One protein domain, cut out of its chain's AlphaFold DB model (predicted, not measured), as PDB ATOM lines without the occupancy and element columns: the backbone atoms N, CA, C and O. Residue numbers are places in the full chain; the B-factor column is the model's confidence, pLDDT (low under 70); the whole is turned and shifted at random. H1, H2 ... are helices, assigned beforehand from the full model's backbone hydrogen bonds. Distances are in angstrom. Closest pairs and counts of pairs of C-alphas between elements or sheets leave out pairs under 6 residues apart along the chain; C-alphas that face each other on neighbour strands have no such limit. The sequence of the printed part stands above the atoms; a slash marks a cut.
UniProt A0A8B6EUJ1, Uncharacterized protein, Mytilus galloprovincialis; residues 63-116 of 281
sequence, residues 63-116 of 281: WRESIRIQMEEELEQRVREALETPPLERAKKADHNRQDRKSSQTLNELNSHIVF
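Overview. This is residues 63 to 116 of the 281 residues of an uncharacterized protein of Mytilus galloprovincialis (UniProt A0A8B6EUJ1). Two long helices, H2 and the shorter H1, meet near their ends as an open V, with the tight link at the corner and both arms sticking out free over residues 94 to 116 and 63 to 80. The V is flat, its C-alphas spanning 43 by 38 by 5 A. The printed part has 54 residues with two named helices, H1 then H2, and no named strand; it is all helix and extended, with a radius of gyration of the C-alphas of 17.1 A.

Along the chain. Find C-alpha 87 at (1.446, -36.389, 27.868); from there H2, residues 87 to 115, runs 41.9 A to C-alpha 115 at (1.776, -61.532, -5.681). Go back to C-alpha 63 at (31.072, -41.959, 8.213), where H1, residues 63 to 84, begins its 30.9 A.

Arrangement. Look at Ala 82 and Arg 90: their C-alphas, the closest of H1 and H2, are 8.0 A apart, and the helices are close but not clearly touching. They run opposite ways at a steep tilt of 54 degrees. Every O i to N i+4 pair is within hydrogen-bond range in H1, and 23 of 25 are in H2.

Size, cuts and confidence. The farthest C-alphas, of Leu 83 and Phe 116, are 46.8 A apart. The printed part has no cut. In the B-factor column, mean pLDDT is 72.2 for the printed part and 65 for H2; residues 84 to 94 and 107 to 116 are among those under 70.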
ATOM      1  N   TRP A  63      32.433 -41.417   8.290       77.62
ATOM      2  CA  TRP A  63      31.072 -41.959   8.213       77.62
ATOM      3  C   TRP A  63      30.553 -42.492   9.557       77.62
ATOM      4  O   TRP A  63      29.357 -42.420   9.824       77.62
ATOM      5  N   ARG A  64      31.435 -43.017  10.423       81.62
ATOM      6  CA  ARG A  64      31.048 -43.471  11.770       81.62
ATOM      7  C   ARG A  64      30.743 -42.285  12.669       81.62
ATOM      8  O   ARG A  64      29.809 -42.363  13.457       81.62
ATOM      9  N   GLU A  65      31.512 -41.210  12.519       84.50
ATOM     10  CA  GLU A  65      31.266 -39.952  13.214       84.50
ATOM     11  C   GLU A  65      29.965 -39.306  12.737       84.50
ATOM     12  O   GLU A  65      29.135 -38.936  13.552       84.50
ATOM     13  N   SER A  66      29.714 -39.287  11.426       83.94
ATOM     14  CA  SER A  66      28.457 -38.792  10.859       83.94
ATOM     15  C   SER A  66      27.249 -39.580  11.360       83.94
ATOM     16  O   SER A  66      26.238 -38.979  11.700       83.94
ATOM     17  N   ILE A  67      27.351 -40.910  11.458       84.50
ATOM     18  CA  ILE A  67      26.281 -41.732  12.043       84.50
ATOM     19  C   ILE A  67      26.118 -41.438  13.534       84.50
ATOM     20  O   ILE A  67      24.988 -41.378  14.009       84.50
ATOM     21  N   ARG A  68      27.212 -41.258  14.282       89.44
ATOM     22  CA  ARG A  68      27.136 -40.911  15.706       89.44
ATOM     23  C   ARG A  68      26.417 -39.580  15.903       89.44
ATOM     24  O   ARG A  68      25.449 -39.551  16.650       89.44
ATOM     25  N   ILE A  69      26.822 -38.551  15.164       89.75
ATOM     26  CA  ILE A  69      26.208 -37.221  15.194       89.75
ATOM     27  C   ILE A  69      24.729 -37.306  14.802       89.75
ATOM     28  O   ILE A  69      23.885 -36.760  15.497       89.75
ATOM     29  N   GLN A  70      24.387 -38.057  13.750       89.94
ATOM     30  CA  GLN A  70      22.993 -38.238  13.335       89.94
ATOM     31  C   GLN A  70      22.148 -38.932  14.416       89.94
ATOM     32  O   GLN A  70      20.994 -38.570  14.633       89.94
ATOM     33  N   MET A  71      22.706 -39.935  15.098       89.62
ATOM     34  CA  MET A  71      22.020 -40.607  16.205       89.62
ATOM     35  C   MET A  71      21.881 -39.697  17.428       89.62
ATOM     36  O   MET A  71      20.843 -39.735  18.084       89.62
ATOM     37  N   GLU A  72      22.904 -38.905  17.749       91.06
ATOM     38  CA  GLU A  72      22.878 -37.929  18.843       91.06
ATOM     39  C   GLU A  72      21.844 -36.832  18.570       91.06
ATOM     40  O   GLU A  72      21.005 -36.571  19.427       91.06
ATOM     41  N   GLU A  73      21.794 -36.296  17.352       91.44
ATOM     42  CA  GLU A  73      20.798 -35.308  16.929       91.44
ATOM     43  C   GLU A  73      19.370 -35.876  16.968       91.44
ATOM     44  O   GLU A  73      18.451 -35.226  17.472       91.44
ATOM     45  N   GLU A  74      19.159 -37.116  16.513       87.81
ATOM     46  CA  GLU A  74      17.849 -37.772  16.604       87.81
ATOM     47  C   GLU A  74      17.431 -38.001  18.068       87.81
ATOM     48  O   GLU A  74      16.256 -37.857  18.422       87.81
ATOM     49  N   LEU A  75      18.377 -38.350  18.944       85.88
ATOM     50  CA  LEU A  75      18.122 -38.491  20.377       85.88
ATOM     51  C   LEU A  75      17.779 -37.145  21.014       85.88
ATOM     52  O   LEU A  75      16.785 -37.067  21.737       85.88
ATOM     53  N   GLU A  76      18.534 -36.090  20.720       88.88
ATOM     54  CA  GLU A  76      18.254 -34.732  21.188       88.88
ATOM     55  C   GLU A  76      16.891 -34.239  20.703       88.88
ATOM     56  O   GLU A  76      16.120 -33.680  21.485       88.88
ATOM     57  N   GLN A  77      16.542 -34.509  19.445       84.06
ATOM     58  CA  GLN A  77      15.236 -34.184  18.885       84.06
ATOM     59  C   GLN A  77      14.115 -34.920  19.625       84.06
ATOM     60  O   GLN A  77      13.118 -34.306  19.998       84.06
ATOM     61  N   ARG A  78      14.285 -36.218  19.898       78.62
ATOM     62  CA  ARG A  78      13.314 -37.014  20.664       78.62
ATOM     63  C   ARG A  78      13.210 -36.568  22.118       78.62
ATOM     64  O   ARG A  78      12.122 -36.635  22.684       78.62
ATOM     65  N   VAL A  79      14.306 -36.129  22.733       83.00
ATOM     66  CA  VAL A  79      14.311 -35.580  24.097       83.00
ATOM     67  C   VAL A  79      13.588 -34.238  24.126       83.00
ATOM     68  O   VAL A  79      12.718 -34.052  24.972       83.00
ATOM     69  N   ARG A  80      13.870 -33.342  23.175       81.00
ATOM     70  CA  ARG A  80      13.167 -32.062  23.032       81.00
ATOM     71  C   ARG A  80      11.679 -32.288  22.803       81.00
ATOM     72  O   ARG A  80      10.869 -31.754  23.545       81.00
ATOM     73  N   GLU A  81      11.314 -33.187  21.894       73.12
ATOM     74  CA  GLU A  81       9.923 -33.583  21.671       73.12
ATOM     75  C   GLU A  81       9.294 -34.201  22.933       73.12
ATOM     76  O   GLU A  81       8.146 -33.917  23.259       73.12
ATOM     77  N   ALA A  82      10.022 -35.016  23.698       73.69
ATOM     78  CA  ALA A  82       9.523 -35.602  24.942       73.69
ATOM     79  C   ALA A  82       9.418 -34.600  26.106       73.69
ATOM     80  O   ALA A  82       8.675 -34.857  27.056       73.69
ATOM     81  N   LEU A  83      10.137 -33.483  26.061       73.69
ATOM     82  CA  LEU A  83      10.028 -32.410  27.048       73.69
ATOM     83  C   LEU A  83       8.979 -31.366  26.635       73.69
ATOM     84  O   LEU A  83       8.257 -30.871  27.494       73.69
ATOM     85  N   GLU A  84       8.841 -31.088  25.337       67.94
ATOM     86  CA  GLU A  84       7.901 -30.107  24.784       67.94
ATOM     87  C   GLU A  84       6.491 -30.674  24.564       67.94
ATOM     88  O   GLU A  84       5.518 -29.945  24.729       67.94
ATOM     89  N   THR A  85       6.341 -31.963  24.229       66.19
ATOM     90  CA  THR A  85       5.026 -32.551  23.910       66.19
ATOM     91  C   THR A  85       4.315 -33.014  25.188       66.19
ATOM     92  O   THR A  85       4.773 -33.985  25.818       66.19
ATOM     93  N   PRO A  86       3.170 -32.411  25.565       62.62
ATOM     94  CA  PRO A  86       2.408 -32.804  26.746       62.62
ATOM     95  C   PRO A  86       1.955 -34.275  26.677       62.62
ATOM     96  O   PRO A  86       1.721 -34.813  25.588       62.62
ATOM     97  N   PRO A  87       1.758 -34.956  27.822       60.75
ATOM     98  CA  PRO A  87       1.446 -36.389  27.868       60.75
ATOM     99  C   PRO A  87       0.187 -36.795  27.075       60.75
ATOM    100  O   PRO A  87       0.142 -37.897  26.528       60.75
ATOM    101  N   LEU A  88      -0.806 -35.907  26.942       58.16
ATOM    102  CA  LEU A  88      -2.002 -36.153  26.121       58.16
ATOM    103  C   LEU A  88      -1.707 -36.190  24.615       58.16
ATOM    104  O   LEU A  88      -2.274 -37.014  23.897       58.16
ATOM    105  N   GLU A  89      -0.826 -35.323  24.127       59.09
ATOM    106  CA  GLU A  89      -0.446 -35.300  22.713       59.09
ATOM    107  C   GLU A  89       0.483 -36.463  22.373       59.09
ATOM    108  O   GLU A  89       0.356 -37.066  21.309       59.09
ATOM    109  N   ARG A  90       1.324 -36.883  23.326       59.78
ATOM    110  CA  ARG A  90       2.145 -38.094  23.206       59.78
ATOM    111  C   ARG A  90       1.298 -39.358  23.059       59.78
ATOM    112  O   ARG A  90       1.615 -40.204  22.226       59.78
ATOM    113  N   ALA A  91       0.212 -39.473  23.828       63.16
ATOM    114  CA  ALA A  91      -0.728 -40.587  23.713       63.16
ATOM    115  C   ALA A  91      -1.428 -40.592  22.345       63.16
ATOM    116  O   ALA A  91      -1.412 -41.607  21.650       63.16
ATOM    117  N   LYS A  92      -1.936 -39.435  21.897       67.00
ATOM    118  CA  LYS A  92      -2.576 -39.297  20.578       67.00
ATOM    119  C   LYS A  92      -1.617 -39.599  19.424       67.00
ATOM    120  O   LYS A  92      -1.994 -40.302  18.492       67.00
ATOM    121  N   LYS A  93      -0.368 -39.126  19.492       67.25
ATOM    122  CA  LYS A  93       0.659 -39.382  18.468       67.25
ATOM    123  C   LYS A  93       1.080 -40.853  18.450       67.25
ATOM    124  O   LYS A  93       1.255 -41.424  17.376       67.25
ATOM    125  N   ALA A  94       1.174 -41.499  19.615       67.12
ATOM    126  CA  ALA A  94       1.422 -42.937  19.713       67.12
ATOM    127  C   ALA A  94       0.263 -43.771  19.143       67.12
ATOM    128  O   ALA A  94       0.508 -44.774  18.470       67.12
ATOM    129  N   ASP A  95      -0.981 -43.350  19.371       71.25
ATOM    130  CA  ASP A  95      -2.164 -44.003  18.812       71.25
ATOM    131  C   ASP A  95      -2.240 -43.834  17.291       71.25
ATOM    132  O   ASP A  95      -2.473 -44.822  16.592       71.25
ATOM    133  N   HIS A  96      -1.936 -42.642  16.771       70.44
ATOM    134  CA  HIS A  96      -1.881 -42.380  15.329       70.44
ATOM    135  C   HIS A  96      -0.809 -43.240  14.645       70.44
ATOM    136  O   HIS A  96      -1.094 -43.978  13.707       70.44
ATOM    137  N   ASN A  97       0.395 -43.288  15.220       69.81
ATOM    138  CA  ASN A  97       1.503 -44.089  14.700       69.81
ATOM    139  C   ASN A  97       1.226 -45.609  14.814       69.81
ATOM    140  O   ASN A  97       1.641 -46.414  13.976       69.81
ATOM    141  N   ARG A  98       0.462 -46.045  15.829       69.75
ATOM    142  CA  ARG A  98      -0.069 -47.420  15.911       69.75
ATOM    143  C   ARG A  98      -1.100 -47.698  14.821       69.75
ATOM    144  O   ARG A  98      -1.138 -48.822  14.318       69.75
ATOM    145  N   GLN A  99      -1.931 -46.722  14.471       72.12
ATOM    146  CA  GLN A  99      -2.910 -46.821  13.390       72.12
ATOM    147  C   GLN A  99      -2.222 -46.918  12.023       72.12
ATOM    148  O   GLN A  99      -2.553 -47.821  11.258       72.12
ATOM    149  N   ASP A 100      -1.190 -46.110  11.780       70.19
ATOM    150  CA  ASP A 100      -0.392 -46.135  10.546       70.19
ATOM    151  C   ASP A 100       0.381 -47.448  10.370       70.19
ATOM    152  O   ASP A 100       0.506 -47.998   9.271       70.19
ATOM    153  N   ARG A 101       0.861 -48.031  11.474       68.44
ATOM    154  CA  ARG A 101       1.467 -49.370  11.448       68.44
ATOM    155  C   ARG A 101       0.445 -50.461  11.147       68.44
ATOM    156  O   ARG A 101       0.776 -51.402  10.429       68.44
ATOM    157  N   LYS A 102      -0.783 -50.351  11.664       71.56
ATOM    158  CA  LYS A 102      -1.870 -51.296  11.361       71.56
ATOM    159  C   LYS A 102      -2.309 -51.182   9.900       71.56
ATOM    160  O   LYS A 102      -2.412 -52.213   9.244       71.56
ATOM    161  N   SER A 103      -2.487 -49.971   9.370       69.56
ATOM    162  CA  SER A 103      -2.850 -49.758   7.961       69.56
ATOM    163  C   SER A 103      -1.765 -50.297   7.020       69.56
ATOM    164  O   SER A 103      -2.067 -51.061   6.101       69.56
ATOM    165  N   SER A 104      -0.491 -50.040   7.325       65.56
ATOM    166  CA  SER A 104       0.652 -50.586   6.580       65.56
ATOM    167  C   SER A 104       0.727 -52.117   6.646       65.56
ATOM    168  O   SER A 104       1.033 -52.772   5.651       65.56
ATOM    169  N   GLN A 105       0.419 -52.719   7.799       67.81
ATOM    170  CA  GLN A 105       0.335 -54.177   7.933       67.81
ATOM    171  C   GLN A 105      -0.818 -54.759   7.108       67.81
ATOM    172  O   GLN A 105      -0.605 -55.749   6.413       67.81
ATOM    173  N   THR A 106      -1.994 -54.125   7.116       70.94
ATOM    174  CA  THR A 106      -3.142 -54.573   6.311       70.94
ATOM    175  C   THR A 106      -2.889 -54.440   4.811       70.94
ATOM    176  O   THR A 106      -3.204 -55.360   4.062       70.94
ATOM    177  N   LEU A 107      -2.244 -53.357   4.362       66.00
ATOM    178  CA  LEU A 107      -1.844 -53.182   2.964       66.00
ATOM    179  C   LEU A 107      -0.816 -54.229   2.537       66.00
ATOM    180  O   LEU A 107      -0.953 -54.830   1.475       66.00
ATOM    181  N   ASN A 108       0.178 -54.509   3.380       62.44
ATOM    182  CA  ASN A 108       1.138 -55.582   3.121       62.44
ATOM    183  C   ASN A 108       0.468 -56.964   3.100       62.44
ATOM    184  O   ASN A 108       0.848 -57.824   2.306       62.44
ATOM    185  N   GLU A 109      -0.552 -57.186   3.930       65.62
ATOM    186  CA  GLU A 109      -1.315 -58.431   3.947       65.62
ATOM    187  C   GLU A 109      -2.199 -58.595   2.699       65.62
ATOM    188  O   GLU A 109      -2.252 -59.696   2.143       65.62
ATOM    189  N   LEU A 110      -2.805 -57.515   2.202       65.31
ATOM    190  CA  LEU A 110      -3.553 -57.490   0.940       65.31
ATOM    191  C   LEU A 110      -2.627 -57.692  -0.266       65.31
ATOM    192  O   LEU A 110      -2.869 -58.569  -1.095       65.31
ATOM    193  N   ASN A 111      -1.502 -56.978  -0.313       60.94
ATOM    194  CA  ASN A 111      -0.510 -57.115  -1.380       60.94
ATOM    195  C   ASN A 111       0.130 -58.513  -1.395       60.94
ATOM    196  O   ASN A 111       0.412 -59.052  -2.465       60.94
ATOM    197  N   SER A 112       0.281 -59.162  -0.232       60.12
ATOM    198  CA  SER A 112       0.789 -60.540  -0.160       60.12
ATOM    199  C   SER A 112      -0.110 -61.566  -0.862       60.12
ATOM    200  O   SER A 112       0.394 -62.591  -1.317       60.12
ATOM    201  N   HIS A 113      -1.418 -61.301  -0.970       55.03
ATOM    202  CA  HIS A 113      -2.369 -62.171  -1.665       55.03
ATOM    203  C   HIS A 113      -2.331 -61.979  -3.191       55.03
ATOM    204  O   HIS A 113      -2.668 -62.893  -3.939       55.03
ATOM    205  N   ILE A 114      -1.917 -60.801  -3.664       58.53
ATOM    206  CA  ILE A 114      -1.893 -60.463  -5.097       58.53
ATOM    207  C   ILE A 114      -0.644 -61.039  -5.781       58.53
ATOM    208  O   ILE A 114      -0.713 -61.472  -6.927       58.53
ATOM    209  N   VAL A 115       0.495 -61.100  -5.081       54.00
ATOM    210  CA  VAL A 115       1.776 -61.532  -5.681       54.00
ATOM    211  C   VAL A 115       1.906 -63.056  -5.771       54.00
ATOM    212  O   VAL A 115       2.615 -63.570  -6.633       54.00
ATOM    213  N   PHE A 116       1.188 -63.803  -4.935       53.00
ATOM    214  CA  PHE A 116       1.105 -65.252  -5.053       53.00
ATOM    215  C   PHE A 116      -0.309 -65.690  -4.680       53.00
ATOM    216  O   PHE A 116      -0.716 -65.504  -3.535       53.00
TER     217      PHE A 116